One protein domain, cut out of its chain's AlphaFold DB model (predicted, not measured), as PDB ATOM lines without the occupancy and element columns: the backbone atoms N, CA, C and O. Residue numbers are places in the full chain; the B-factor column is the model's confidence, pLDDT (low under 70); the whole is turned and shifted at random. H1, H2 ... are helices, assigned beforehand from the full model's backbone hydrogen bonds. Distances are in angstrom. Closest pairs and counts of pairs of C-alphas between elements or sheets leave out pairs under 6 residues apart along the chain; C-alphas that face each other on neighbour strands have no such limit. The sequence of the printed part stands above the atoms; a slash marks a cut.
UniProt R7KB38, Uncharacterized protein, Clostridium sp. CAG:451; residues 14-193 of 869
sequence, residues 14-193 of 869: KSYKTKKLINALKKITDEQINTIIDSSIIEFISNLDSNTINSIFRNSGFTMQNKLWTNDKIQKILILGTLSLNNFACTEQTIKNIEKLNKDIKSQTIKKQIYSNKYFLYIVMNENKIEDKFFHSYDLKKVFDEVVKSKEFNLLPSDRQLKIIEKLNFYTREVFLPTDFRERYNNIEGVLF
ATOM      1  N   LYS A  14      17.836  45.219 -10.162       66.81
ATOM      2  CA  LYS A  14      17.837  44.122 -11.137       66.81
ATOM      3  C   LYS A  14      19.084  44.117 -12.038       66.81
ATOM      4  O   LYS A  14      19.398  43.085 -12.614       66.81
ATOM      5  N   SER A  15      19.818  45.233 -12.135       70.69
ATOM      6  CA  SER A  15      21.067  45.347 -12.905       70.69
ATOM      7  C   SER A  15      22.340  45.297 -12.044       70.69
ATOM      8  O   SER A  15      23.451  45.417 -12.566       70.69
ATOM      9  N   TYR A  16      22.225  45.116 -10.723       77.56
ATOM     10  CA  TYR A  16      23.385  45.026  -9.835       77.56
ATOM     11  C   TYR A  16      24.045  43.645  -9.893       77.56
ATOM     12  O   TYR A  16      23.400  42.618  -9.715       77.56
ATOM     13  N   LYS A  17      25.377  43.628 -10.035       75.56
ATOM     14  CA  LYS A  17      26.185  42.413  -9.834       75.56
ATOM     15  C   LYS A  17      26.119  41.953  -8.369       75.56
ATOM     16  O   LYS A  17      26.057  42.788  -7.462       75.56
ATOM     17  N   THR A  18      26.240  40.645  -8.128       76.12
ATOM     18  CA  THR A  18      26.053  39.952  -6.834       76.12
ATOM     19  C   THR A  18      26.613  40.688  -5.609       76.12
ATOM     20  O   THR A  18      25.886  40.942  -4.650       76.12
ATOM     21  N   LYS A  19      27.887  41.110  -5.631       78.06
ATOM     22  CA  LYS A  19      28.526  41.790  -4.483       78.06
ATOM     23  C   LYS A  19      27.895  43.155  -4.171       78.06
ATOM     24  O   LYS A  19      27.753  43.522  -3.006       78.06
ATOM     25  N   LYS A  20      27.497  43.906  -5.205       80.25
ATOM     26  CA  LYS A  20      26.821  45.204  -5.059       80.25
ATOM     27  C   LYS A  20      25.376  45.016  -4.594       80.25
ATOM     28  O   LYS A  20      24.923  45.783  -3.751       80.25
ATOM     29  N   LEU A  21      24.700  43.974  -5.081       80.75
ATOM     30  CA  LEU A  21      23.346  43.601  -4.669       80.75
ATOM     31  C   LEU A  21      23.278  43.259  -3.173       80.75
ATOM     32  O   LEU A  21      22.497  43.868  -2.448       80.75
ATOM     33  N   ILE A  22      24.143  42.362  -2.691       77.94
ATOM     34  CA  ILE A  22      24.181  41.958  -1.273       77.94
ATOM     35  C   ILE A  22      24.462  43.164  -0.367       77.94
ATOM     36  O   ILE A  22      23.778  43.362   0.636       77.94
ATOM     37  N   ASN A  23      25.433  44.006  -0.735       78.88
ATOM     38  CA  ASN A  23      25.773  45.198   0.044       78.88
ATOM     39  C   ASN A  23      24.663  46.255   0.047       78.88
ATOM     40  O   ASN A  23      24.522  46.968   1.037       78.88
ATOM     41  N   ALA A  24      23.901  46.372  -1.043       77.19
ATOM     42  CA  ALA A  24      22.756  47.269  -1.118       77.19
ATOM     43  C   ALA A  24      21.615  46.771  -0.222       77.19
ATOM     44  O   ALA A  24      21.158  47.524   0.628       77.19
ATOM     45  N   LEU A  25      21.232  45.492  -0.341       78.19
ATOM     46  CA  LEU A  25      20.156  44.885   0.456       78.19
ATOM     47  C   LEU A  25      20.466  44.879   1.961       78.19
ATOM     48  O   LEU A  25      19.565  45.058   2.772       78.19
ATOM     49  N   LYS A  26      21.741  44.745   2.346       76.69
ATOM     50  CA  LYS A  26      22.180  44.794   3.752       76.69
ATOM     51  C   LYS A  26      21.995  46.171   4.410       76.69
ATOM     52  O   LYS A  26      21.959  46.248   5.633       76.69
ATOM     53  N   LYS A  27      21.928  47.251   3.626       76.12
ATOM     54  CA  LYS A  27      21.839  48.637   4.126       76.12
ATOM     55  C   LYS A  27      20.404  49.174   4.210       76.12
ATOM     56  O   LYS A  27      20.230  50.323   4.600       76.12
ATOM     57  N   ILE A  28      19.407  48.374   3.827       78.38
ATOM     58  CA  ILE A  28      17.990  48.757   3.837       78.38
ATOM     59  C   ILE A  28      17.428  48.571   5.255       78.38
ATOM     60  O   ILE A  28      17.682  47.542   5.881       78.38
ATOM     61  N   THR A  29      16.677  49.551   5.762       79.38
ATOM     62  CA  THR A  29      16.026  49.471   7.083       79.38
ATOM     63  C   THR A  29      14.753  48.616   7.048       79.38
ATOM     64  O   THR A  29      14.177  48.389   5.985       79.38
ATOM     65  N   ASP A  30      14.272  48.150   8.206       78.94
ATOM     66  CA  ASP A  30      13.056  47.320   8.292       78.94
ATOM     67  C   ASP A  30      11.799  48.027   7.737       78.94
ATOM     68  O   ASP A  30      10.989  47.409   7.043       78.94
ATOM     69  N   GLU A  31      11.666  49.340   7.954       75.75
ATOM     70  CA  GLU A  31      10.587  50.163   7.379       75.75
ATOM     71  C   GLU A  31      10.663  50.235   5.846       75.75
ATOM     72  O   GLU A  31       9.655  50.099   5.142       75.75
ATOM     73  N   GLN A  32      11.878  50.386   5.312       76.38
ATOM     74  CA  GLN A  32      12.123  50.373   3.875       76.38
ATOM     75  C   GLN A  32      11.856  48.985   3.275       76.38
ATOM     76  O   GLN A  32      11.275  48.896   2.199       76.38
ATOM     77  N   ILE A  33      12.198  47.894   3.966       81.44
ATOM     78  CA  ILE A  33      11.895  46.528   3.509       81.44
ATOM     79  C   ILE A  33      10.384  46.335   3.333       81.44
ATOM     80  O   ILE A  33       9.950  45.803   2.313       81.44
ATOM     81  N   ASN A  34       9.577  46.793   4.290       77.62
ATOM     82  CA  ASN A  34       8.125  46.605   4.247       77.62
ATOM     83  C   ASN A  34       7.432  47.422   3.156       77.62
ATOM     84  O   ASN A  34       6.444  46.950   2.597       77.62
ATOM     85  N   THR A  35       7.974  48.595   2.838       72.38
ATOM     86  CA  THR A  35       7.409  49.506   1.835       72.38
ATOM     87  C   THR A  35       7.871  49.161   0.418       72.38
ATOM     88  O   THR A  35       7.139  49.371  -0.543       72.38
ATOM     89  N   ILE A  36       9.093  48.640   0.279       71.88
ATOM     90  CA  ILE A  36       9.804  48.625  -1.000       71.88
ATOM     91  C   ILE A  36      10.048  47.202  -1.534       71.88
ATOM     92  O   ILE A  36      10.075  47.001  -2.747       71.88
ATOM     93  N   ILE A  37      10.227  46.197  -0.669       79.75
ATOM     94  CA  ILE A  37      10.427  44.809  -1.110       79.75
ATOM     95  C   ILE A  37       9.063  44.181  -1.413       79.75
ATOM     96  O   ILE A  37       8.380  43.645  -0.531       79.75
ATOM     97  N   ASP A  38       8.683  44.283  -2.684       80.06
ATOM     98  CA  ASP A  38       7.474  43.706  -3.261       80.06
ATOM     99  C   ASP A  38       7.715  42.313  -3.875       80.06
ATOM    100  O   ASP A  38       8.832  41.781  -3.897       80.06
ATOM    101  N   SER A  39       6.643  41.705  -4.387       80.44
ATOM    102  CA  SER A  39       6.692  40.398  -5.048       80.44
ATOM    103  C   SER A  39       7.628  40.375  -6.259       80.44
ATOM    104  O   SER A  39       8.275  39.356  -6.494       80.44
ATOM    105  N   SER A  40       7.774  41.491  -6.982       82.19
ATOM    106  CA  SER A  40       8.615  41.585  -8.181       82.19
ATOM    107  C   SER A  40      10.113  41.507  -7.863       82.19
ATOM    108  O   SER A  40      10.902  40.980  -8.656       82.19
ATOM    109  N   ILE A  41      10.525  42.025  -6.703       82.25
ATOM    110  CA  ILE A  41      11.908  41.943  -6.220       82.25
ATOM    111  C   ILE A  41      12.188  40.553  -5.651       82.25
ATOM    112  O   ILE A  41      13.252  39.991  -5.914       82.25
ATOM    113  N   ILE A  42      11.238  39.975  -4.915       85.94
ATOM    114  CA  ILE A  42      11.356  38.604  -4.397       85.94
ATOM    115  C   ILE A  42      11.461  37.607  -5.557       85.94
ATOM    116  O   ILE A  42      12.309  36.716  -5.525       85.94
ATOM    117  N   GLU A  43      10.664  37.788  -6.612       85.12
ATOM    118  CA  GLU A  43      10.726  36.966  -7.820       85.12
ATOM    119  C   GLU A  43      12.077  37.096  -8.530       85.12
ATOM    120  O   GLU A  43      12.685  36.081  -8.874       85.12
ATOM    121  N   PHE A  44      12.605  38.317  -8.670       85.69
ATOM    122  CA  PHE A  44      13.954  38.533  -9.198       85.69
ATOM    123  C   PHE A  44      15.014  37.781  -8.381       85.69
ATOM    124  O   PHE A  44      15.817  37.052  -8.959       85.69
ATOM    125  N   ILE A  45      14.990  37.903  -7.049       86.88
ATOM    126  CA  ILE A  45      15.935  37.204  -6.166       86.88
ATOM    127  C   ILE A  45      15.785  35.686  -6.299       86.88
ATOM    128  O   ILE A  45      16.791  34.983  -6.327       86.88
ATOM    129  N   SER A  46      14.558  35.176  -6.433       87.25
ATOM    130  CA  SER A  46      14.286  33.738  -6.566       87.25
ATOM    131  C   SER A  46      14.862  33.100  -7.836       87.25
ATOM    132  O   SER A  46      14.995  31.880  -7.888       87.25
ATOM    133  N   ASN A  47      15.213  33.912  -8.841       86.88
ATOM    134  CA  ASN A  47      15.814  33.471 -10.101       86.88
ATOM    135  C   ASN A  47      17.347  33.654 -10.138       86.88
ATOM    136  O   ASN A  47      17.963  33.412 -11.175       86.88
ATOM    137  N   LEU A  48      17.971  34.099  -9.041       86.88
ATOM    138  CA  LEU A  48      19.430  34.156  -8.913       86.88
ATOM    139  C   LEU A  48      20.014  32.764  -8.624       86.88
ATOM    140  O   LEU A  48      19.300  31.829  -8.266       86.88
ATOM    141  N   ASP A  49      21.333  32.621  -8.758       85.69
ATOM    142  CA  ASP A  49      22.014  31.373  -8.420       85.69
ATOM    143  C   ASP A  49      21.936  31.059  -6.912       85.69
ATOM    144  O   ASP A  49      21.809  31.947  -6.059       85.69
ATOM    145  N   SER A  50      22.045  29.773  -6.570       83.12
ATOM    146  CA  SER A  50      21.882  29.277  -5.198       83.12
ATOM    147  C   SER A  50      22.865  29.899  -4.203       83.12
ATOM    148  O   SER A  50      22.498  30.136  -3.049       83.12
ATOM    149  N   ASN A  51      24.101  30.198  -4.614       84.75
ATOM    150  CA  ASN A  51      25.108  30.795  -3.735       84.75
ATOM    151  C   ASN A  51      24.768  32.254  -3.426       84.75
ATOM    152  O   ASN A  51      24.905  32.702  -2.280       84.75
ATOM    153  N   THR A  52      24.277  32.986  -4.427       85.75
ATOM    154  CA  THR A  52      23.784  34.352  -4.262       85.75
ATOM    155  C   THR A  52      22.563  34.394  -3.347       85.75
ATOM    156  O   THR A  52      22.556  35.187  -2.406       85.75
ATOM    157  N   ILE A  53      21.575  33.510  -3.538       88.06
ATOM    158  CA  ILE A  53      20.372  33.443  -2.685       88.06
ATOM    159  C   ILE A  53      20.744  33.138  -1.230       88.06
ATOM    160  O   ILE A  53      20.347  33.882  -0.331       88.06
ATOM    161  N   ASN A  54      21.570  32.111  -0.994       86.50
ATOM    162  CA  ASN A  54      22.062  31.768   0.345       86.50
ATOM    163  C   ASN A  54      22.788  32.949   1.006       86.50
ATOM    164  O   ASN A  54      22.564  33.266   2.176       86.50
ATOM    165  N   SER A  55      23.633  33.650   0.244       87.06
ATOM    166  CA  SER A  55      24.376  34.809   0.746       87.06
ATOM    167  C   SER A  55      23.462  35.988   1.081       87.06
ATOM    168  O   SER A  55      23.665  36.634   2.111       87.06
ATOM    169  N   ILE A  56      22.451  36.270   0.256       88.19
ATOM    170  CA  ILE A  56      21.451  37.308   0.537       88.19
ATOM    171  C   ILE A  56      20.682  36.947   1.811       88.19
ATOM    172  O   ILE A  56      20.590  37.774   2.719       88.19
ATOM    173  N   PHE A  57      20.192  35.710   1.923       90.81
ATOM    174  CA  PHE A  57      19.395  35.261   3.064       90.81
ATOM    175  C   PHE A  57      20.181  35.318   4.384       90.81
ATOM    176  O   PHE A  57      19.713  35.912   5.358       90.81
ATOM    177  N   ARG A  58      21.420  34.807   4.411       88.75
ATOM    178  CA  ARG A  58      22.296  34.829   5.599       88.75
ATOM    179  C   ARG A  58      22.622  36.247   6.078       88.75
ATOM    180  O   ARG A  58      22.667  36.528   7.280       88.75
ATOM    181  N   ASN A  59      22.877  37.163   5.145       85.56
ATOM    182  CA  ASN A  59      23.257  38.537   5.481       85.56
ATOM    183  C   ASN A  59      22.059  39.445   5.806       85.56
ATOM    184  O   ASN A  59      22.267  40.543   6.318       85.56
ATOM    185  N   SER A  60      20.830  38.984   5.566       85.69
ATOM    186  CA  SER A  60      19.595  39.737   5.809       85.69
ATOM    187  C   SER A  60      19.195  39.770   7.289       85.69
ATOM    188  O   SER A  60      19.514  38.853   8.050       85.69
ATOM    189  N   GLY A  61      18.498  40.831   7.711       85.00
ATOM    190  CA  GLY A  61      17.799  40.893   9.004       85.00
ATOM    191  C   GLY A  61      16.528  40.032   9.017       85.00
ATOM    192  O   GLY A  61      16.117  39.512   7.978       85.00
ATOM    193  N   PHE A  62      15.889  39.876  10.183       86.81
ATOM    194  CA  PHE A  62      14.723  38.990  10.333       86.81
ATOM    195  C   PHE A  62      13.532  39.410   9.445       86.81
ATOM    196  O   PHE A  62      12.872  38.541   8.879       86.81
ATOM    197  N   THR A  63      13.295  40.714   9.248       87.06
ATOM    198  CA  THR A  63      12.206  41.249   8.404       87.06
ATOM    199  C   THR A  63      12.376  40.862   6.936       87.06
ATOM    200  O   THR A  63      11.452  40.350   6.306       87.06
ATOM    201  N   MET A  64      13.587  41.029   6.396       87.69
ATOM    202  CA  MET A  64      13.905  40.641   5.020       87.69
ATOM    203  C   MET A  64      13.901  39.118   4.848       87.69
ATOM    204  O   MET A  64      13.379  38.621   3.853       87.69
ATOM    205  N   GLN A  65      14.406  38.357   5.829       91.88
ATOM    206  CA  GLN A  65      14.305  36.894   5.800       91.88
ATOM    207  C   GLN A  65      12.845  36.436   5.727       91.88
ATOM    208  O   GLN A  65      12.537  35.574   4.910       91.88
ATOM    209  N   ASN A  66      11.941  37.041   6.507       90.62
ATOM    210  CA  ASN A  66      10.512  36.724   6.455       90.62
ATOM    211  C   ASN A  66       9.917  36.984   5.067       90.62
ATOM    212  O   ASN A  66       9.215  36.123   4.548       90.62
ATOM    213  N   LYS A  67      10.235  38.124   4.438       89.12
ATOM    214  CA  LYS A  67       9.792  38.438   3.068       89.12
ATOM    215  C   LYS A  67      10.302  37.405   2.061       89.12
ATOM    216  O   LYS A  67       9.510  36.882   1.283       89.12
ATOM    217  N   LEU A  68      11.589  37.059   2.105       90.94
ATOM    218  CA  LEU A  68      12.192  36.071   1.200       90.94
ATOM    219  C   LEU A  68      11.612  34.666   1.403       90.94
ATOM    220  O   LEU A  68      11.363  33.957   0.431       90.94
ATOM    221  N   TRP A  69      11.354  34.281   2.654       92.19
ATOM    222  CA  TRP A  69      10.799  32.975   2.997       92.19
ATOM    223  C   TRP A  69       9.365  32.787   2.500       92.19
ATOM    224  O   TRP A  69       8.928  31.653   2.381       92.19
ATOM    225  N   THR A  70       8.627  33.844   2.141       89.94
ATOM    226  CA  THR A  70       7.290  33.685   1.530       89.94
ATOM    227  C   THR A  70       7.321  33.026   0.146       89.94
ATOM    228  O   THR A  70       6.297  32.526  -0.315       89.94
ATOM    229  N   ASN A  71       8.480  32.990  -0.520       91.81
ATOM    230  CA  ASN A  71       8.620  32.427  -1.858       91.81
ATOM    231  C   ASN A  71       9.070  30.956  -1.825       91.81
ATOM    232  O   ASN A  71      10.146  30.627  -1.324       91.81
ATOM    233  N   ASP A  72       8.271  30.079  -2.435       89.00
ATOM    234  CA  ASP A  72       8.501  28.628  -2.447       89.00
ATOM    235  C   ASP A  72       9.811  28.215  -3.146       89.00
ATOM    236  O   ASP A  72      10.500  27.313  -2.670       89.00
ATOM    237  N   LYS A  73      10.213  28.904  -4.229       88.38
ATOM    238  CA  LYS A  73      11.496  28.634  -4.909       88.38
ATOM    239  C   LYS A  73      12.675  28.951  -3.996       88.38
ATOM    240  O   LYS A  73      13.642  28.197  -3.970       88.38
ATOM    241  N   ILE A  74      12.588  30.038  -3.227       90.06
ATOM    242  CA  ILE A  74      13.625  30.402  -2.257       90.06
ATOM    243  C   ILE A  74      13.692  29.352  -1.144       90.06
ATOM    244  O   ILE A  74      14.781  28.865  -0.860       90.06
ATOM    245  N   GLN A  75      12.555  28.936  -0.572       90.81
ATOM    246  CA  GLN A  75      12.529  27.858   0.430       90.81
ATOM    247  C   GLN A  75      13.174  26.573  -0.108       90.81
ATOM    248  O   GLN A  75      14.030  25.984   0.551       90.81
ATOM    249  N   LYS A  76      12.820  26.176  -1.338       88.06
ATOM    250  CA  LYS A  76      13.400  25.012  -2.011       88.06
ATOM    251  C   LYS A  76      14.914  25.135  -2.147       88.06
ATOM    252  O   LYS A  76      15.623  24.202  -1.798       88.06
ATOM    253  N   ILE A  77      15.417  26.269  -2.635       86.50
ATOM    254  CA  ILE A  77      16.856  26.482  -2.854       86.50
ATOM    255  C   ILE A  77      17.627  26.489  -1.532       86.50
ATOM    256  O   ILE A  77      18.729  25.949  -1.466       86.50
ATOM    257  N   LEU A  78      17.058  27.069  -0.476       87.56
ATOM    258  CA  LEU A  78      17.693  27.102   0.842       87.56
ATOM    259  C   LEU A  78      17.761  25.706   1.487       87.56
ATOM    260  O   LEU A  78      18.749  25.404   2.148       87.56
ATOM    261  N   ILE A  79      16.744  24.857   1.286       85.31
ATOM    262  CA  ILE A  79      16.650  23.530   1.923       85.31
ATOM    263  C   ILE A  79      17.282  22.420   1.063       85.31
ATOM    264  O   ILE A  79      18.053  21.612   1.568       85.31
ATOM    265  N   LEU A  80      16.984  22.373  -0.237       77.38
ATOM    266  CA  LEU A  80      17.410  21.313  -1.167       77.38
ATOM    267  C   LEU A  80      18.563  21.725  -2.096       77.38
ATOM    268  O   LEU A  80      19.124  20.876  -2.791       77.38
ATOM    269  N   GLY A  81      18.919  23.011  -2.161       77.06
ATOM    270  CA  GLY A  81      19.896  23.508  -3.130       77.06
ATOM    271  C   GLY A  81      19.379  23.443  -4.572       77.06
ATOM    272  O   GLY A  81      18.290  23.925  -4.878       77.06
ATOM    273  N   THR A  82      20.173  22.866  -5.478       68.75
ATOM    274  CA  THR A  82      19.850  22.713  -6.911       68.75
ATOM    275  C   THR A  82      19.100  21.415  -7.243       68.75
ATOM    276  O   THR A  82      18.791  21.167  -8.408       68.75
ATOM    277  N   LEU A  83      18.794  20.580  -6.243       64.75
ATOM    278  CA  LEU A  83      18.227  19.243  -6.443       64.75
ATOM    279  C   LEU A  83      16.724  19.274  -6.790       64.75
ATOM    280  O   LEU A  83      15.952  20.112  -6.306       64.75
ATOM    281  N   SER A  84      16.292  18.338  -7.643       62.75
ATOM    282  CA  SER A  84      14.878  18.119  -7.978       62.75
ATOM    283  C   SER A  84      14.270  17.026  -7.090       62.75
ATOM    284  O   SER A  84      14.964  16.103  -6.673       62.75
ATOM    285  N   LEU A  85      12.966  17.120  -6.806       62.41
ATOM    286  CA  LEU A  85      12.253  16.141  -5.971       62.41
ATOM    287  C   LEU A  85      12.091  14.766  -6.649       62.41
ATOM    288  O   LEU A  85      11.809  13.790  -5.967       62.41
ATOM    289  N   ASN A  86      12.267  14.674  -7.972       55.38
ATOM    290  CA  ASN A  86      11.953  13.458  -8.731       55.38
ATOM    291  C   ASN A  86      13.147  12.493  -8.878       55.38
ATOM    292  O   ASN A  86      12.923  11.332  -9.184       55.38
ATOM    293  N   ASN A  87      14.386  12.950  -8.634       51.91
ATOM    294  CA  ASN A  87      15.624  12.149  -8.687       51.91
ATOM    295  C   ASN A  87      16.498  12.437  -7.451       51.91
ATOM    296  O   ASN A  87      17.643  12.879  -7.568       51.91
ATOM    297  N   PHE A  88      15.937  12.280  -6.252       56.75
ATOM    298  CA  PHE A  88      16.619  12.681  -5.024       56.75
ATOM    299  C   PHE A  88      17.494  11.559  -4.447       56.75
ATOM    300  O   PHE A  88      16.986  10.546  -3.975       56.75
ATOM    301  N   ALA A  89      18.808  11.788  -4.433       56.12
ATOM    302  CA  ALA A  89      19.741  11.176  -3.492       56.12
ATOM    303  C   ALA A  89      20.271  12.307  -2.598       56.12
ATOM    304  O   ALA A  89      20.885  13.251  -3.110       56.12
ATOM    305  N   CYS A  90      19.988  12.280  -1.290       63.62
ATOM    306  CA  CYS A  90      20.514  13.307  -0.396       63.62
ATOM    307  C   CYS A  90      22.031  13.141  -0.329       63.62
ATOM    308  O   CYS A  90      22.542  12.059  -0.053       63.62
ATOM    309  N   THR A  91      22.766  14.217  -0.584       66.62
ATOM    310  CA  THR A  91      24.215  14.214  -0.371       66.62
ATOM    311  C   THR A  91      24.508  14.688   1.047       66.62
ATOM    312  O   THR A  91      23.759  15.494   1.602       66.62
ATOM    313  N   GLU A  92      25.638  14.275   1.616       69.00
ATOM    314  CA  GLU A  92      26.136  14.796   2.899       69.00
ATOM    315  C   GLU A  92      26.204  16.343   2.901       69.00
ATOM    316  O   GLU A  92      25.971  17.006   3.913       69.00
ATOM    317  N   GLN A  93      26.435  16.945   1.727       71.06
ATOM    318  CA  GLN A  93      26.421  18.393   1.535       71.06
ATOM    319  C   GLN A  93      25.025  19.015   1.721       71.06
ATOM    320  O   GLN A  93      24.924  20.125   2.246       71.06
ATOM    321  N   THR A  94      23.949  18.325   1.331       72.88
ATOM    322  CA  THR A  94      22.561  18.775   1.545       72.88
ATOM    323  C   THR A  94      22.237  18.832   3.038       72.88
ATOM    324  O   THR A  94      21.710  19.838   3.513       72.88
ATOM    325  N   ILE A  95      22.643  17.810   3.798       74.38
ATOM    326  CA  ILE A  95      22.479  17.748   5.260       74.38
ATOM    327  C   ILE A  95      23.241  18.906   5.928       74.38
ATOM    328  O   ILE A  95      22.645  19.697   6.662       74.38
ATOM    329  N   LYS A  96      24.522  19.103   5.577       75.06
ATOM    330  CA  LYS A  96      25.347  20.229   6.067       75.06
ATOM    331  C   LYS A  96      24.748  21.602   5.744       75.06
ATOM    332  O   LYS A  96      24.856  22.532   6.546       75.06
ATOM    333  N   ASN A  97      24.123  21.758   4.577       76.31
ATOM    334  CA  ASN A  97      23.489  23.018   4.185       76.31
ATOM    335  C   ASN A  97      22.262  23.337   5.048       76.31
ATOM    336  O   ASN A  97      22.085  24.492   5.425       76.31
ATOM    337  N   ILE A  98      21.461  22.335   5.414       80.75
ATOM    338  CA  ILE A  98      20.281  22.510   6.277       80.75
ATOM    339  C   ILE A  98      20.695  22.834   7.713       80.75
ATOM    340  O   ILE A  98      20.170  23.779   8.304       80.75
ATOM    341  N   GLU A  99      21.699  22.136   8.253       79.81
ATOM    342  CA  GLU A  99      22.275  22.472   9.563       79.81
ATOM    343  C   GLU A  99      22.776  23.923   9.604       79.81
ATOM    344  O   GLU A  99      22.562  24.656  10.575       79.81
ATOM    345  N   LYS A 100      23.434  24.362   8.526       82.88
ATOM    346  CA  LYS A 100      23.907  25.739   8.377       82.88
ATOM    347  C   LYS A 100      22.749  26.727   8.234       82.88
ATOM    348  O   LYS A 100      22.789  27.782   8.865       82.88
ATOM    349  N   LEU A 101      21.709  26.386   7.473       86.56
ATOM    350  CA  LEU A 101      20.514  27.213   7.316       86.56
ATOM    351  C   LEU A 101      19.864  27.504   8.671       86.56
ATOM    352  O   LEU A 101      19.522  28.652   8.943       86.56
ATOM    353  N   ASN A 102      19.762  26.510   9.557       84.19
ATOM    354  CA  ASN A 102      19.203  26.704  10.897       84.19
ATOM    355  C   ASN A 102      19.965  27.759  11.722       84.19
ATOM    356  O   ASN A 102      19.361  28.527  12.476       84.19
ATOM    357  N   LYS A 103      21.293  27.828  11.550       84.81
ATOM    358  CA  LYS A 103      22.153  28.853  12.168       84.81
ATOM    359  C   LYS A 103      21.985  30.222  11.506       84.81
ATOM    360  O   LYS A 103      22.034  31.239  12.193       84.81
ATOM    361  N   ASP A 104      21.770  30.248  10.193       88.19
ATOM    362  CA  ASP A 104      21.627  31.476   9.406       88.19
ATOM    363  C   ASP A 104      20.231  32.132   9.560       88.19
ATOM    364  O   ASP A 104      20.084  33.337   9.320       88.19
ATOM    365  N   ILE A 105      19.207  31.386   9.998       89.62
ATOM    366  CA  ILE A 105      17.863  31.912  10.285       89.62
ATOM    367  C   ILE A 105      17.869  32.752  11.574       89.62
ATOM    368  O   ILE A 105      18.070  32.254  12.683       89.62
ATOM    369  N   LYS A 106      17.541  34.039  11.433       90.19
ATOM    370  CA  LYS A 106      17.387  35.007  12.533       90.19
ATOM    371  C   LYS A 106      15.927  35.177  12.958       90.19
ATOM    372  O   LYS A 106      15.662  35.545  14.098       90.19
ATOM    373  N   SER A 107      14.978  34.904  12.061       90.50
ATOM    374  CA  SER A 107      13.543  34.991  12.352       90.50
ATOM    375  C   SER A 107      13.035  33.782  13.143       90.50
ATOM    376  O   SER A 107      13.098  32.645  12.673       90.50
ATOM    377  N   GLN A 108      12.446  34.033  14.313       87.69
ATOM    378  CA  GLN A 108      11.792  32.990  15.115       87.69
ATOM    379  C   GLN A 108      10.564  32.392  14.415       87.69
ATOM    380  O   GLN A 108      10.253  31.220  14.610       87.69
ATOM    381  N   THR A 109       9.892  33.168  13.560       89.75
ATOM    382  CA  THR A 109       8.763  32.681  12.757       89.75
ATOM    383  C   THR A 109       9.219  31.601  11.783       89.75
ATOM    384  O   THR A 109       8.616  30.532  11.731       89.75
ATOM    385  N   ILE A 110      10.332  31.829  11.080       90.88
ATOM    386  CA  ILE A 110      10.894  30.855  10.135       90.88
ATOM    387  C   ILE A 110      11.368  29.597  10.871       90.88
ATOM    388  O   ILE A 110      11.096  28.488  10.419       90.88
ATOM    389  N   LYS A 111      11.999  29.744  12.048       88.25
ATOM    390  CA  LYS A 111      12.405  28.595  12.879       88.25
ATOM    391  C   LYS A 111      11.238  27.698  13.282       88.25
ATOM    392  O   LYS A 111      11.431  26.501  13.431       88.25
ATOM    393  N   LYS A 112      10.034  28.249  13.459       87.31
ATOM    394  CA  LYS A 112       8.826  27.447  13.710       87.31
ATOM    395  C   LYS A 112       8.283  26.817  12.426       87.31
ATOM    396  O   LYS A 112       7.895  25.658  12.443       87.31
ATOM    397  N   GLN A 113       8.291  27.561  11.321       89.56
ATOM    398  CA  GLN A 113       7.776  27.100  10.027       89.56
ATOM    399  C   GLN A 113       8.631  26.010   9.367       89.56
ATOM    400  O   GLN A 113       8.139  25.316   8.484       89.56
ATOM    401  N   ILE A 114       9.900  25.851   9.758       89.00
ATOM    402  CA  ILE A 114      10.780  24.847   9.146       89.00
ATOM    403  C   ILE A 114      10.294  23.413   9.397       89.00
ATOM    404  O   ILE A 114      10.380  22.591   8.492       89.00
ATOM    405  N   TYR A 115       9.718  23.137  10.575       89.00
ATOM    406  CA  TYR A 115       9.243  21.803  10.958       89.00
ATOM    407  C   TYR A 115       8.089  21.318  10.077       89.00
ATOM    408  O   TYR A 115       8.033  20.141   9.751       89.00
ATOM    409  N   SER A 116       7.219  22.229   9.636       88.75
ATOM    410  CA  SER A 116       6.089  21.929   8.751       88.75
ATOM    411  C   SER A 116       6.394  22.192   7.270       88.75
ATOM    412  O   SER A 116       5.504  22.147   6.418       88.75
ATOM    413  N   ASN A 117       7.652  22.487   6.924       90.44
ATOM    414  CA  ASN A 117       8.032  22.758   5.545       90.44
ATOM    415  C   ASN A 117       8.094  21.460   4.725       90.44
ATOM    416  O   ASN A 117       8.850  20.547   5.054       90.44
ATOM    417  N   LYS A 118       7.377  21.412   3.596       87.38
ATOM    418  CA  LYS A 118       7.305  20.227   2.722       87.38
ATOM    419  C   LYS A 118       8.674  19.713   2.254       87.38
ATOM    420  O   LYS A 118       8.872  18.507   2.157       87.38
ATOM    421  N   TYR A 119       9.636  20.603   1.993       86.94
ATOM    422  CA  TYR A 119      10.974  20.208   1.544       86.94
ATOM    423  C   TYR A 119      11.801  19.616   2.686       86.94
ATOM    424  O   TYR A 119      12.534  18.656   2.476       86.94
ATOM    425  N   PHE A 120      11.651  20.156   3.898       88.25
ATOM    426  CA  PHE A 120      12.306  19.633   5.096       88.25
ATOM    427  C   PHE A 120      11.761  18.246   5.462       88.25
ATOM    428  O   PHE A 120      12.535  17.298   5.591       88.25
ATOM    429  N   LEU A 121      10.433  18.101   5.526       88.25
ATOM    430  CA  LEU A 121       9.772  16.824   5.805       88.25
ATOM    431  C   LEU A 121      10.141  15.754   4.771       88.25
ATOM    432  O   LEU A 121      10.412  14.610   5.134       88.25
ATOM    433  N   TYR A 122      10.226  16.123   3.490       84.62
ATOM    434  CA  TYR A 122      10.633  15.204   2.428       84.62
ATOM    435  C   TYR A 122      12.037  14.618   2.650       84.62
ATOM    436  O   TYR A 122      12.226  13.415   2.460       84.62
ATOM    437  N   ILE A 123      13.006  15.436   3.081       82.31
ATOM    438  CA  ILE A 123      14.373  14.983   3.390       82.31
ATOM    439  C   ILE A 123      14.360  14.053   4.599       82.31
ATOM    440  O   ILE A 123      14.913  12.956   4.531       82.31
ATOM    441  N   VAL A 124      13.674  14.460   5.671       85.25
ATOM    442  CA  VAL A 124      13.554  13.667   6.900       85.25
ATOM    443  C   VAL A 124      12.933  12.297   6.622       85.25
ATOM    444  O   VAL A 124      13.392  11.300   7.167       85.25
ATOM    445  N   MET A 125      11.934  12.202   5.742       84.56
ATOM    446  CA  MET A 125      11.286  10.929   5.411       84.56
ATOM    447  C   MET A 125      12.121  10.041   4.482       84.56
ATOM    448  O   MET A 125      12.187   8.835   4.713       84.56
ATOM    449  N   ASN A 126      12.775  10.601   3.460       77.81
ATOM    450  CA  ASN A 126      13.390   9.796   2.397       77.81
ATOM    451  C   ASN A 126      14.883   9.502   2.584       77.81
ATOM    452  O   ASN A 126      15.360   8.541   1.989       77.81
ATOM    453  N   GLU A 127      15.618  10.274   3.390       74.69
ATOM    454  CA  GLU A 127      17.052  10.030   3.561       74.69
ATOM    455  C   GLU A 127      17.335   8.978   4.641       74.69
ATOM    456  O   GLU A 127      16.819   9.066   5.758       74.69
ATOM    457  N   ASN A 128      18.149   7.973   4.305       63.22
ATOM    458  CA  ASN A 128      18.423   6.825   5.175       63.22
ATOM    459  C   ASN A 128      19.620   7.051   6.110       63.22
ATOM    460  O   ASN A 128      19.739   6.344   7.105       63.22
ATOM    461  N   LYS A 129      20.498   8.017   5.809       62.16
ATOM    462  CA  LYS A 129      21.718   8.304   6.582       62.16
ATOM    463  C   LYS A 129      21.733   9.740   7.109       62.16
ATOM    464  O   LYS A 129      22.609  10.529   6.763       62.16
ATOM    465  N   ILE A 130      20.744  10.099   7.922       67.81
ATOM    466  CA  ILE A 130      20.788  11.367   8.658       67.81
ATOM    467  C   ILE A 130      21.641  11.142   9.907       67.81
ATOM    468  O   ILE A 130      21.280  10.340  10.749       67.81
ATOM    469  N   GLU A 131      22.787  11.810  10.023       65.44
ATOM    470  CA  GLU A 131      23.643  11.666  11.208       65.44
ATOM    471  C   GLU A 131      22.956  12.213  12.469       65.44
ATOM    472  O   GLU A 131      22.277  13.240  12.405       65.44
ATOM    473  N   ASP A 132      23.217  11.619  13.639       64.81
ATOM    474  CA  ASP A 132      22.699  12.082  14.938       64.81
ATOM    475  C   ASP A 132      22.889  13.593  15.136       64.81
ATOM    476  O   ASP A 132      22.020  14.296  15.657       64.81
ATOM    477  N   LYS A 133      24.030  14.124  14.677       66.44
ATOM    478  CA  LYS A 133      24.404  15.543  14.762       66.44
ATOM    479  C   LYS A 133      23.393  16.488  14.098       66.44
ATOM    480  O   LYS A 133      23.186  17.593  14.607       66.44
ATOM    481  N   PHE A 134      22.712  16.045  13.042       72.69
ATOM    482  CA  PHE A 134      21.652  16.810  12.383       72.69
ATOM    483  C   PHE A 134      20.496  17.076  13.347       72.69
ATOM    484  O   PHE A 134      20.043  18.214  13.502       72.69
ATOM    485  N   PHE A 135      20.070  16.042  14.071       72.25
ATOM    486  CA  PHE A 135      18.967  16.129  15.020       72.25
ATOM    487  C   PHE A 135      19.322  16.865  16.315       72.25
ATOM    488  O   PHE A 135      18.425  17.378  16.970       72.25
ATOM    489  N   HIS A 136      20.605  17.067  16.635       72.44
ATOM    490  CA  HIS A 136      21.001  17.965  17.732       72.44
ATOM    491  C   HIS A 136      20.618  19.432  17.470       72.44
ATOM    492  O   HIS A 136      20.543  20.236  18.398       72.44
ATOM    493  N   SER A 137      20.395  19.806  16.205       73.06
ATOM    494  CA  SER A 137      20.036  21.173  15.815       73.06
ATOM    495  C   SER A 137      18.520  21.419  15.775       73.06
ATOM    496  O   SER A 137      18.104  22.566  15.589       73.06
ATOM    497  N   TYR A 138      17.690  20.387  15.949       81.81
ATOM    498  CA  TYR A 138      16.235  20.453  15.790       81.81
ATOM    499  C   TYR A 138      15.501  19.750  16.939       81.81
ATOM    500  O   TYR A 138      15.997  18.808  17.538       81.81
ATOM    501  N   ASP A 139      14.286  20.200  17.242       84.38
ATOM    502  CA  ASP A 139      13.417  19.539  18.218       84.38
ATOM    503  C   ASP A 139      12.794  18.284  17.591       84.38
ATOM    504  O   ASP A 139      11.828  18.368  16.829       84.38
ATOM    505  N   LEU A 140      13.377  17.126  17.903       81.81
ATOM    506  CA  LEU A 140      12.982  15.814  17.385       81.81
ATOM    507  C   LEU A 140      11.500  15.492  17.592       81.81
ATOM    508  O   LEU A 140      10.876  14.927  16.696       81.81
ATOM    509  N   LYS A 141      10.910  15.901  18.721       83.56
ATOM    510  CA  LYS A 141       9.488  15.669  18.998       83.56
ATOM    511  C   LYS A 141       8.607  16.456  18.032       83.56
ATOM    512  O   LYS A 141       7.654  15.916  17.481       83.56
ATOM    513  N   LYS A 142       8.973  17.709  17.745       86.88
ATOM    514  CA  LYS A 142       8.273  18.518  16.734       86.88
ATOM    515  C   LYS A 142       8.464  17.979  15.321       86.88
ATOM    516  O   LYS A 142       7.522  18.019  14.538       86.88
ATOM    517  N   VAL A 143       9.658  17.477  14.987       87.50
ATOM    518  CA  VAL A 143       9.897  16.814  13.693       87.50
ATOM    519  C   VAL A 143       8.983  15.598  13.558       87.50
ATOM    520  O   VAL A 143       8.313  15.460  12.539       87.50
ATOM    521  N   PHE A 144       8.915  14.758  14.591       87.38
ATOM    522  CA  PHE A 144       8.049  13.587  14.615       87.38
ATOM    523  C   PHE A 144       6.572  13.961  14.431       87.38
ATOM    524  O   PHE A 144       5.917  13.447  13.523       87.38
ATOM    525  N   ASP A 145       6.068  14.903  15.233       87.38
ATOM    526  CA  ASP A 145       4.668  15.332  15.188       87.38
ATOM    527  C   ASP A 145       4.267  15.864  13.804       87.38
ATOM    528  O   ASP A 145       3.181  15.556  13.309       87.38
ATOM    529  N   GLU A 146       5.129  16.655  13.159       90.94
ATOM    530  CA  GLU A 146       4.850  17.218  11.834       90.94
ATOM    531  C   GLU A 146       5.006  16.189  10.703       90.94
ATOM    532  O   GLU A 146       4.237  16.231   9.743       90.94
ATOM    533  N   VAL A 147       5.923  15.217  10.821       89.44
ATOM    534  CA  VAL A 147       6.016  14.089   9.873       89.44
ATOM    535  C   VAL A 147       4.727  13.276   9.897       89.44
ATOM    536  O   VAL A 147       4.139  13.050   8.842       89.44
ATOM    537  N   VAL A 148       4.239  12.897  11.080       85.94
ATOM    538  CA  VAL A 148       3.023  12.078  11.227       85.94
ATOM    539  C   VAL A 148       1.770  12.822  10.746       85.94
ATOM    540  O   VAL A 148       0.885  12.226  10.133       85.94
ATOM    541  N   LYS A 149       1.700  14.142  10.960       87.31
ATOM    542  CA  LYS A 149       0.596  14.984  10.461       87.31
ATOM    543  C   LYS A 149       0.680  15.278   8.961       87.31
ATOM    544  O   LYS A 149      -0.306  15.743   8.385       87.31
ATOM    545  N   SER A 150       1.825  15.045   8.320       86.62
ATOM    546  CA  SER A 150       2.011  15.367   6.905       86.62
ATOM    547  C   SER A 150       1.117  14.511   6.005       86.62
ATOM    548  O   SER A 150       0.858  13.331   6.266       86.62
ATOM    549  N   LYS A 151       0.625  15.099   4.909       84.69
ATOM    550  CA  LYS A 151      -0.184  14.357   3.930       84.69
ATOM    551  C   LYS A 151       0.655  13.284   3.247       84.69
ATOM    552  O   LYS A 151       0.169  12.193   2.976       84.69
ATOM    553  N   GLU A 152       1.918  13.599   3.002       83.19
ATOM    554  CA  GLU A 152       2.899  12.746   2.354       83.19
ATOM    555  C   GLU A 152       3.129  11.454   3.141       83.19
ATOM    556  O   GLU A 152       3.090  10.388   2.538       83.19
ATOM    557  N   PHE A 153       3.293  11.524   4.467       86.00
ATOM    558  CA  PHE A 153       3.443  10.341   5.320       86.00
ATOM    559  C   PHE A 153       2.188   9.458   5.308       86.00
ATOM    560  O   PHE A 153       2.272   8.242   5.131       86.00
ATOM    561  N   ASN A 154       1.010  10.075   5.423       84.38
ATOM    562  CA  ASN A 154      -0.268   9.362   5.464       84.38
ATOM    563  C   ASN A 154      -0.625   8.658   4.140       84.38
ATOM    564  O   ASN A 154      -1.411   7.716   4.149       84.38
ATOM    565  N   LEU A 155      -0.021   9.066   3.018       85.00
ATOM    566  CA  LEU A 155      -0.172   8.412   1.711       85.00
ATOM    567  C   LEU A 155       0.779   7.218   1.498       85.00
ATOM    568  O   LEU A 155       0.650   6.513   0.497       85.00
ATOM    569  N   LEU A 156       1.750   6.987   2.390       82.94
ATOM    570  CA  LEU A 156       2.697   5.876   2.264       82.94
ATOM    571  C   LEU A 156       2.066   4.533   2.682       82.94
ATOM    572  O   LEU A 156       1.247   4.501   3.600       82.94
ATOM    573  N   PRO A 157       2.491   3.402   2.085       82.50
ATOM    574  CA  PRO A 157       2.133   2.074   2.580       82.50
ATOM    575  C   PRO A 157       2.557   1.880   4.040       82.50
ATOM    576  O   PRO A 157       3.585   2.420   4.457       82.50
ATOM    577  N   SER A 158       1.818   1.062   4.793       74.19
ATOM    578  CA  SER A 158       2.049   0.857   6.230       74.19
ATOM    579  C   SER A 158       3.479   0.422   6.566       74.19
ATOM    580  O   SER A 158       4.057   0.963   7.504       74.19
ATOM    581  N   ASP A 159       4.099  -0.439   5.754       70.88
ATOM    582  CA  ASP A 159       5.499  -0.856   5.941       70.88
ATOM    583  C   ASP A 159       6.488   0.310   5.801       70.88
ATOM    584  O   ASP A 159       7.522   0.368   6.466       70.88
ATOM    585  N   ARG A 160       6.191   1.269   4.917       78.06
ATOM    586  CA  ARG A 160       7.052   2.434   4.693       78.06
ATOM    587  C   ARG A 160       6.824   3.510   5.749       78.06
ATOM    588  O   ARG A 160       7.785   4.163   6.144       78.06
ATOM    589  N   GLN A 161       5.592   3.657   6.235       82.00
ATOM    590  CA  GLN A 161       5.301   4.473   7.414       82.00
ATOM    591  C   GLN A 161       6.047   3.936   8.644       82.00
ATOM    592  O   GLN A 161       6.694   4.711   9.346       82.00
ATOM    593  N   LEU A 162       6.033   2.612   8.847       77.25
ATOM    594  CA  LEU A 162       6.753   1.940   9.929       77.25
ATOM    595  C   LEU A 162       8.261   2.212   9.863       77.25
ATOM    596  O   LEU A 162       8.817   2.705  10.834       77.25
ATOM    597  N   LYS A 163       8.900   2.024   8.701       77.25
ATOM    598  CA  LYS A 163      10.337   2.312   8.517       77.25
ATOM    599  C   LYS A 163      10.726   3.756   8.841       77.25
ATOM    600  O   LYS A 163      11.814   4.015   9.348       77.25
ATOM    601  N   ILE A 164       9.861   4.720   8.523       80.94
ATOM    602  CA  ILE A 164      10.106   6.131   8.852       80.94
ATOM    603  C   ILE A 164       9.985   6.356  10.365       80.94
ATOM    604  O   ILE A 164      10.811   7.071  10.929       80.94
ATOM    605  N   ILE A 165       9.002   5.731  11.020       79.44
ATOM    606  CA  ILE A 165       8.829   5.773  12.480       79.44
ATOM    607  C   ILE A 165      10.014   5.109  13.197       79.44
ATOM    608  O   ILE A 165      10.535   5.698  14.141       79.44
ATOM    609  N   GLU A 166      10.467   3.936  12.748       74.44
ATOM    610  CA  GLU A 166      11.674   3.244  13.242       74.44
ATOM    611  C   GLU A 166      12.882   4.166  13.181       74.44
ATOM    612  O   GLU A 166      13.545   4.420  14.185       74.44
ATOM    613  N   LYS A 167      13.114   4.742  12.000       79.50
ATOM    614  CA  LYS A 167      14.226   5.653  11.770       79.50
ATOM    615  C   LYS A 167      14.174   6.866  12.693       79.50
ATOM    616  O   LYS A 167      15.204   7.235  13.230       79.50
ATOM    617  N   LEU A 168      13.020   7.511  12.866       77.44
ATOM    618  CA  LEU A 168      12.916   8.688  13.735       77.44
ATOM    619  C   LEU A 168      13.116   8.336  15.212       77.44
ATOM    620  O   LEU A 168      13.792   9.085  15.913       77.44
ATOM    621  N   ASN A 169      12.578   7.197  15.656       75.25
ATOM    622  CA  ASN A 169      12.744   6.723  17.030       75.25
ATOM    623  C   ASN A 169      14.183   6.301  17.349       75.25
ATOM    624  O   ASN A 169      14.597   6.413  18.495       75.25
ATOM    625  N   PHE A 170      14.979   5.896  16.354       72.50
ATOM    626  CA  PHE A 170      16.407   5.615  16.553       72.50
ATOM    627  C   PHE A 170      17.178   6.820  17.125       72.50
ATOM    628  O   PHE A 170      18.120   6.650  17.894       72.50
ATOM    629  N   TYR A 171      16.762   8.045  16.789       71.25
ATOM    630  CA  TYR A 171      17.416   9.274  17.253       71.25
ATOM    631  C   TYR A 171      16.825   9.821  18.563       71.25
ATOM    632  O   TYR A 171      17.264  10.870  19.041       71.25
ATOM    633  N   THR A 172      15.826   9.155  19.152       63.16
ATOM    634  CA  THR A 172      15.130   9.609  20.362       63.16
ATOM    635  C   THR A 172      15.297   8.605  21.497       63.16
ATOM    636  O   THR A 172      15.293   7.399  21.302       63.16
ATOM    637  N   ARG A 173      15.425   9.107  22.733       57.62
ATOM    638  CA  ARG A 173      15.392   8.255  23.940       57.62
ATOM    639  C   ARG A 173      13.968   7.926  24.403       57.62
ATOM    640  O   ARG A 173      13.790   7.150  25.332       57.62
ATOM    641  N   GLU A 174      12.968   8.555  23.791       61.72
ATOM    642  CA  GLU A 174      11.544   8.342  24.056       61.72
ATOM    643  C   GLU A 174      10.886   7.725  22.821       61.72
ATOM    644  O   GLU A 174      11.242   8.076  21.695       61.72
ATOM    645  N   VAL A 175       9.909   6.839  23.029       63.03
ATOM    646  CA  VAL A 175       9.150   6.221  21.935       63.03
ATOM    647  C   VAL A 175       8.001   7.128  21.518       63.03
ATOM    648  O   VAL A 175       6.999   7.259  22.228       63.03
ATOM    649  N   PHE A 176       8.112   7.707  20.330       69.19
ATOM    650  CA  PHE A 176       7.035   8.449  19.699       69.19
ATOM    651  C   PHE A 176       6.276   7.535  18.729       69.19
ATOM    652  O   PHE A 176       6.852   6.910  17.835       69.19
ATOM    653  N   LEU A 177       4.959   7.433  18.921       70.12
ATOM    654  CA  LEU A 177       4.061   6.598  18.121       70.12
ATOM    655  C   LEU A 177       2.765   7.359  17.826       70.12
ATOM    656  O   LEU A 177       2.199   7.936  18.759       70.12
ATOM    657  N   PRO A 178       2.249   7.317  16.586       69.19
ATOM    658  CA  PRO A 178       0.883   7.746  16.315       69.19
ATOM    659  C   PRO A 178      -0.119   6.836  17.043       69.19
ATOM    660  O   PRO A 178       0.118   5.633  17.196       69.19
ATOM    661  N   THR A 179      -1.248   7.390  17.485       65.88
ATOM    662  CA  THR A 179      -2.260   6.650  18.260       65.88
ATOM    663  C   THR A 179      -2.787   5.422  17.507       65.88
ATOM    664  O   THR A 179      -2.909   4.346  18.083       65.88
ATOM    665  N   ASP A 180      -2.995   5.543  16.198       64.06
ATOM    666  CA  ASP A 180      -3.487   4.492  15.302       64.06
ATOM    667  C   ASP A 180      -2.456   3.379  15.021       64.06
ATOM    668  O   ASP A 180      -2.815   2.273  14.619       64.06
ATOM    669  N   PHE A 181      -1.161   3.623  15.246       66.19
ATOM    670  CA  PHE A 181      -0.123   2.592  15.109       66.19
ATOM    671  C   PHE A 181      -0.108   1.624  16.291       66.19
ATOM    672  O   PHE A 181       0.160   0.439  16.097       66.19
ATOM    673  N   ARG A 182      -0.430   2.112  17.497       60.28
ATOM    674  CA  ARG A 182      -0.571   1.264  18.693       60.28
ATOM    675  C   ARG A 182      -1.740   0.287  18.552       60.28
ATOM    676  O   ARG A 182      -1.647  -0.831  19.041       60.28
ATOM    677  N   GLU A 183      -2.797   0.691  17.848       64.38
ATOM    678  CA  GLU A 183      -3.965  -0.155  17.569       64.38
ATOM    679  C   GLU A 183      -3.712  -1.166  16.437       64.38
ATOM    680  O   GLU A 183      -4.174  -2.302  16.509       64.38
ATOM    681  N   ARG A 184      -2.958  -0.784  15.393       61.75
ATOM    682  CA  ARG A 184      -2.661  -1.662  14.243       61.75
ATOM    683  C   ARG A 184      -1.616  -2.741  14.532       61.75
ATOM    684  O   ARG A 184      -1.622  -3.782  13.880       61.75
ATOM    685  N   TYR A 185      -0.726  -2.505  15.492       58.81
ATOM    686  CA  TYR A 185       0.413  -3.373  15.770       58.81
ATOM    687  C   TYR A 185       0.593  -3.564  17.282       58.81
ATOM    688  O   TYR A 185       1.339  -2.833  17.933       58.81
ATOM    689  N   ASN A 186      -0.039  -4.607  17.831       51.44
ATOM    690  CA  ASN A 186      -0.047  -4.907  19.273       51.44
ATOM    691  C   ASN A 186       1.353  -5.051  19.922       51.44
ATOM    692  O   ASN A 186       1.458  -4.929  21.137       51.44
ATOM    693  N   ASN A 187       2.417  -5.272  19.133       52.59
ATOM    694  CA  ASN A 187       3.807  -5.427  19.592       52.59
ATOM    695  C   ASN A 187       4.792  -4.463  18.902       52.59
ATOM    696  O   ASN A 187       5.988  -4.742  18.848       52.59
ATOM    697  N   ILE A 188       4.326  -3.341  18.342       52.06
ATOM    698  CA  ILE A 188       5.182  -2.436  17.552       52.06
ATOM    699  C   ILE A 188       6.395  -1.926  18.319       52.06
ATOM    700  O   ILE A 188       7.483  -1.837  17.775       52.06
ATOM    701  N   GLU A 189       6.233  -1.694  19.612       50.03
ATOM    702  CA  GLU A 189       7.314  -1.341  20.520       50.03
ATOM    703  C   GLU A 189       8.454  -2.392  20.526       50.03
ATOM    704  O   GLU A 189       9.625  -2.029  20.591       50.03
ATOM    705  N   GLY A 190       8.152  -3.684  20.358       50.72
ATOM    706  CA  GLY A 190       9.162  -4.740  20.199       50.72
ATOM    707  C   GLY A 190       9.802  -4.804  18.805       50.72
ATOM    708  O   GLY A 190      10.936  -5.250  18.682       50.72
ATOM    709  N   VAL A 191       9.108  -4.332  17.764       48.72
ATOM    710  CA  VAL A 191       9.624  -4.267  16.380       48.72
ATOM    711  C   VAL A 191      10.548  -3.058  16.190       48.72
ATOM    712  O   VAL A 191      11.594  -3.174  15.562       48.72
ATOM    713  N   LEU A 192      10.191  -1.913  16.784       47.09
ATOM    714  CA  LEU A 192      10.917  -0.646  16.645       47.09
ATOM    715  C   LEU A 192      12.288  -0.631  17.349       47.09
ATOM    716  O   LEU A 192      13.125   0.203  17.019       47.09
ATOM    717  N   PHE A 193      12.510  -1.521  18.319       49.97
ATOM    718  CA  PHE A 193      13.704  -1.546  19.169       49.97
ATOM    719  C   PHE A 193      14.364  -2.923  19.163       49.97
ATOM    720  O   PHE A 193      14.524  -3.569  20.200       49.97
TER     721      PHE A 193
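AT A GLANCE: This is residues 14 to 193 of the 869 residues of an uncharacterized protein of Clostridium sp. CAG:451 (UniProt R7KB38). Look along the longest axis and you find a chain of short helices wound in stacked turns, a small solenoid with H1 and H2 at one end and H14 and H15 at the other. H1 to H3, H4 to H6, H7 to H9 and H10 to H12 make four turns of three helices; H13 to H15 follow, more loosely placed, at the far end. The printed part has 180 residues with fifteen named helices, H1 to H15 in chain order, which hold 120 of them, and no named strand: the class is all helix. It is only just compact, close to loose, with a radius of gyration of the C-alphas of 18.8 A, and only just elongated, spanning 62 by 31 by 28 A.

HOW THE PARTS SIT: Begin at H7, residues 92 to 104, which touches H6, residues 72 to 80, at a steep tilt of 60 degrees; the closest C-alphas, of Ile 79 and Ile 98, are 5.8 A apart. H6 also touches H9, residues 118 to 126, at a shallow tilt of 31 degrees, closest at C-alphas 76 and 119, 6.4 A. Toward lower residue numbers, H6 touches H4, residues 50 to 59, about perpendicular at 84 degrees, closest at C-alphas 50 and 77, 6.2 A. H4 and H5, residues 62 to 69, form a helical hairpin and only just touch, with 3 pairs of C-alphas within 8 A, closest at 57 and 65, 6.0 A. H1, residues 18 to 25, touches H4 and runs the same way, closest at C-alphas 22 and 56, 5.7 A. H2, residues 30 to 36, touches H5, closest at C-alphas 30 and 63, 6.1 A. H3, residues 39 to 46, is close to H6 but not clearly touching, closest at C-alphas 46 and 74, 5.5 A. H8, residues 108 to 113, only just touches H5, with 3 pairs within 8 A, closest at C-alphas 66 and 110, 6.9 A. Toward higher numbers, H10, residues 132 to 135, is close to H7 but not clearly touching, closest at C-alphas 99 and 134, 6.4 A. H11, residues 140 to 149, touches H9 about perpendicular at 80 degrees, closest at C-alphas 121 and 147, 6.2 A. H13, residues 158 to 170, is close but not clearly touching to H12, residues 151 to 154, closest at C-alphas 153 and 161, 6.5 A. With residues 165 to 169 alone, H13 only just touches H15, residues 188 to 192, with 3 pairs within 8 A, closest at C-alphas 166 and 192, 5.2 A. H14, residues 179 to 184, and H13 are near each other. Every O i to N i+4 pair is within hydrogen-bond range in H1 to H6, H8, H9, H11, H13 and H15, against 8 of 9 in H7 and 1 of 2 in H14; H10 and H12 are too short for such a pair.

IN THESE COORDINATES: Find C-alpha 92 at (26.136, 14.796, 2.899); from there H7 runs 18.5 A to C-alpha 104. H13 measures 18.3 A, H4 and H11 14.2 A each, H9 12.1 A and H6 11.6 A. H1 begins at C-alpha 18, (26.053, 39.952, -6.834), and H15 ends at C-alpha 192, (10.917, -0.646, 16.645).

THE WHOLE: The two C-alphas farthest apart, of Ser 15 and Asn 186, are 63.3 A apart. The printed part has no cut. Its one long link, of 11 residues, joins H6 to H7. The mean pLDDT of the printed part is 78.1; look for values under 70 at residue 14 and residues 82 to 92, 128 to 133, 172 to 176 and 178 to 193.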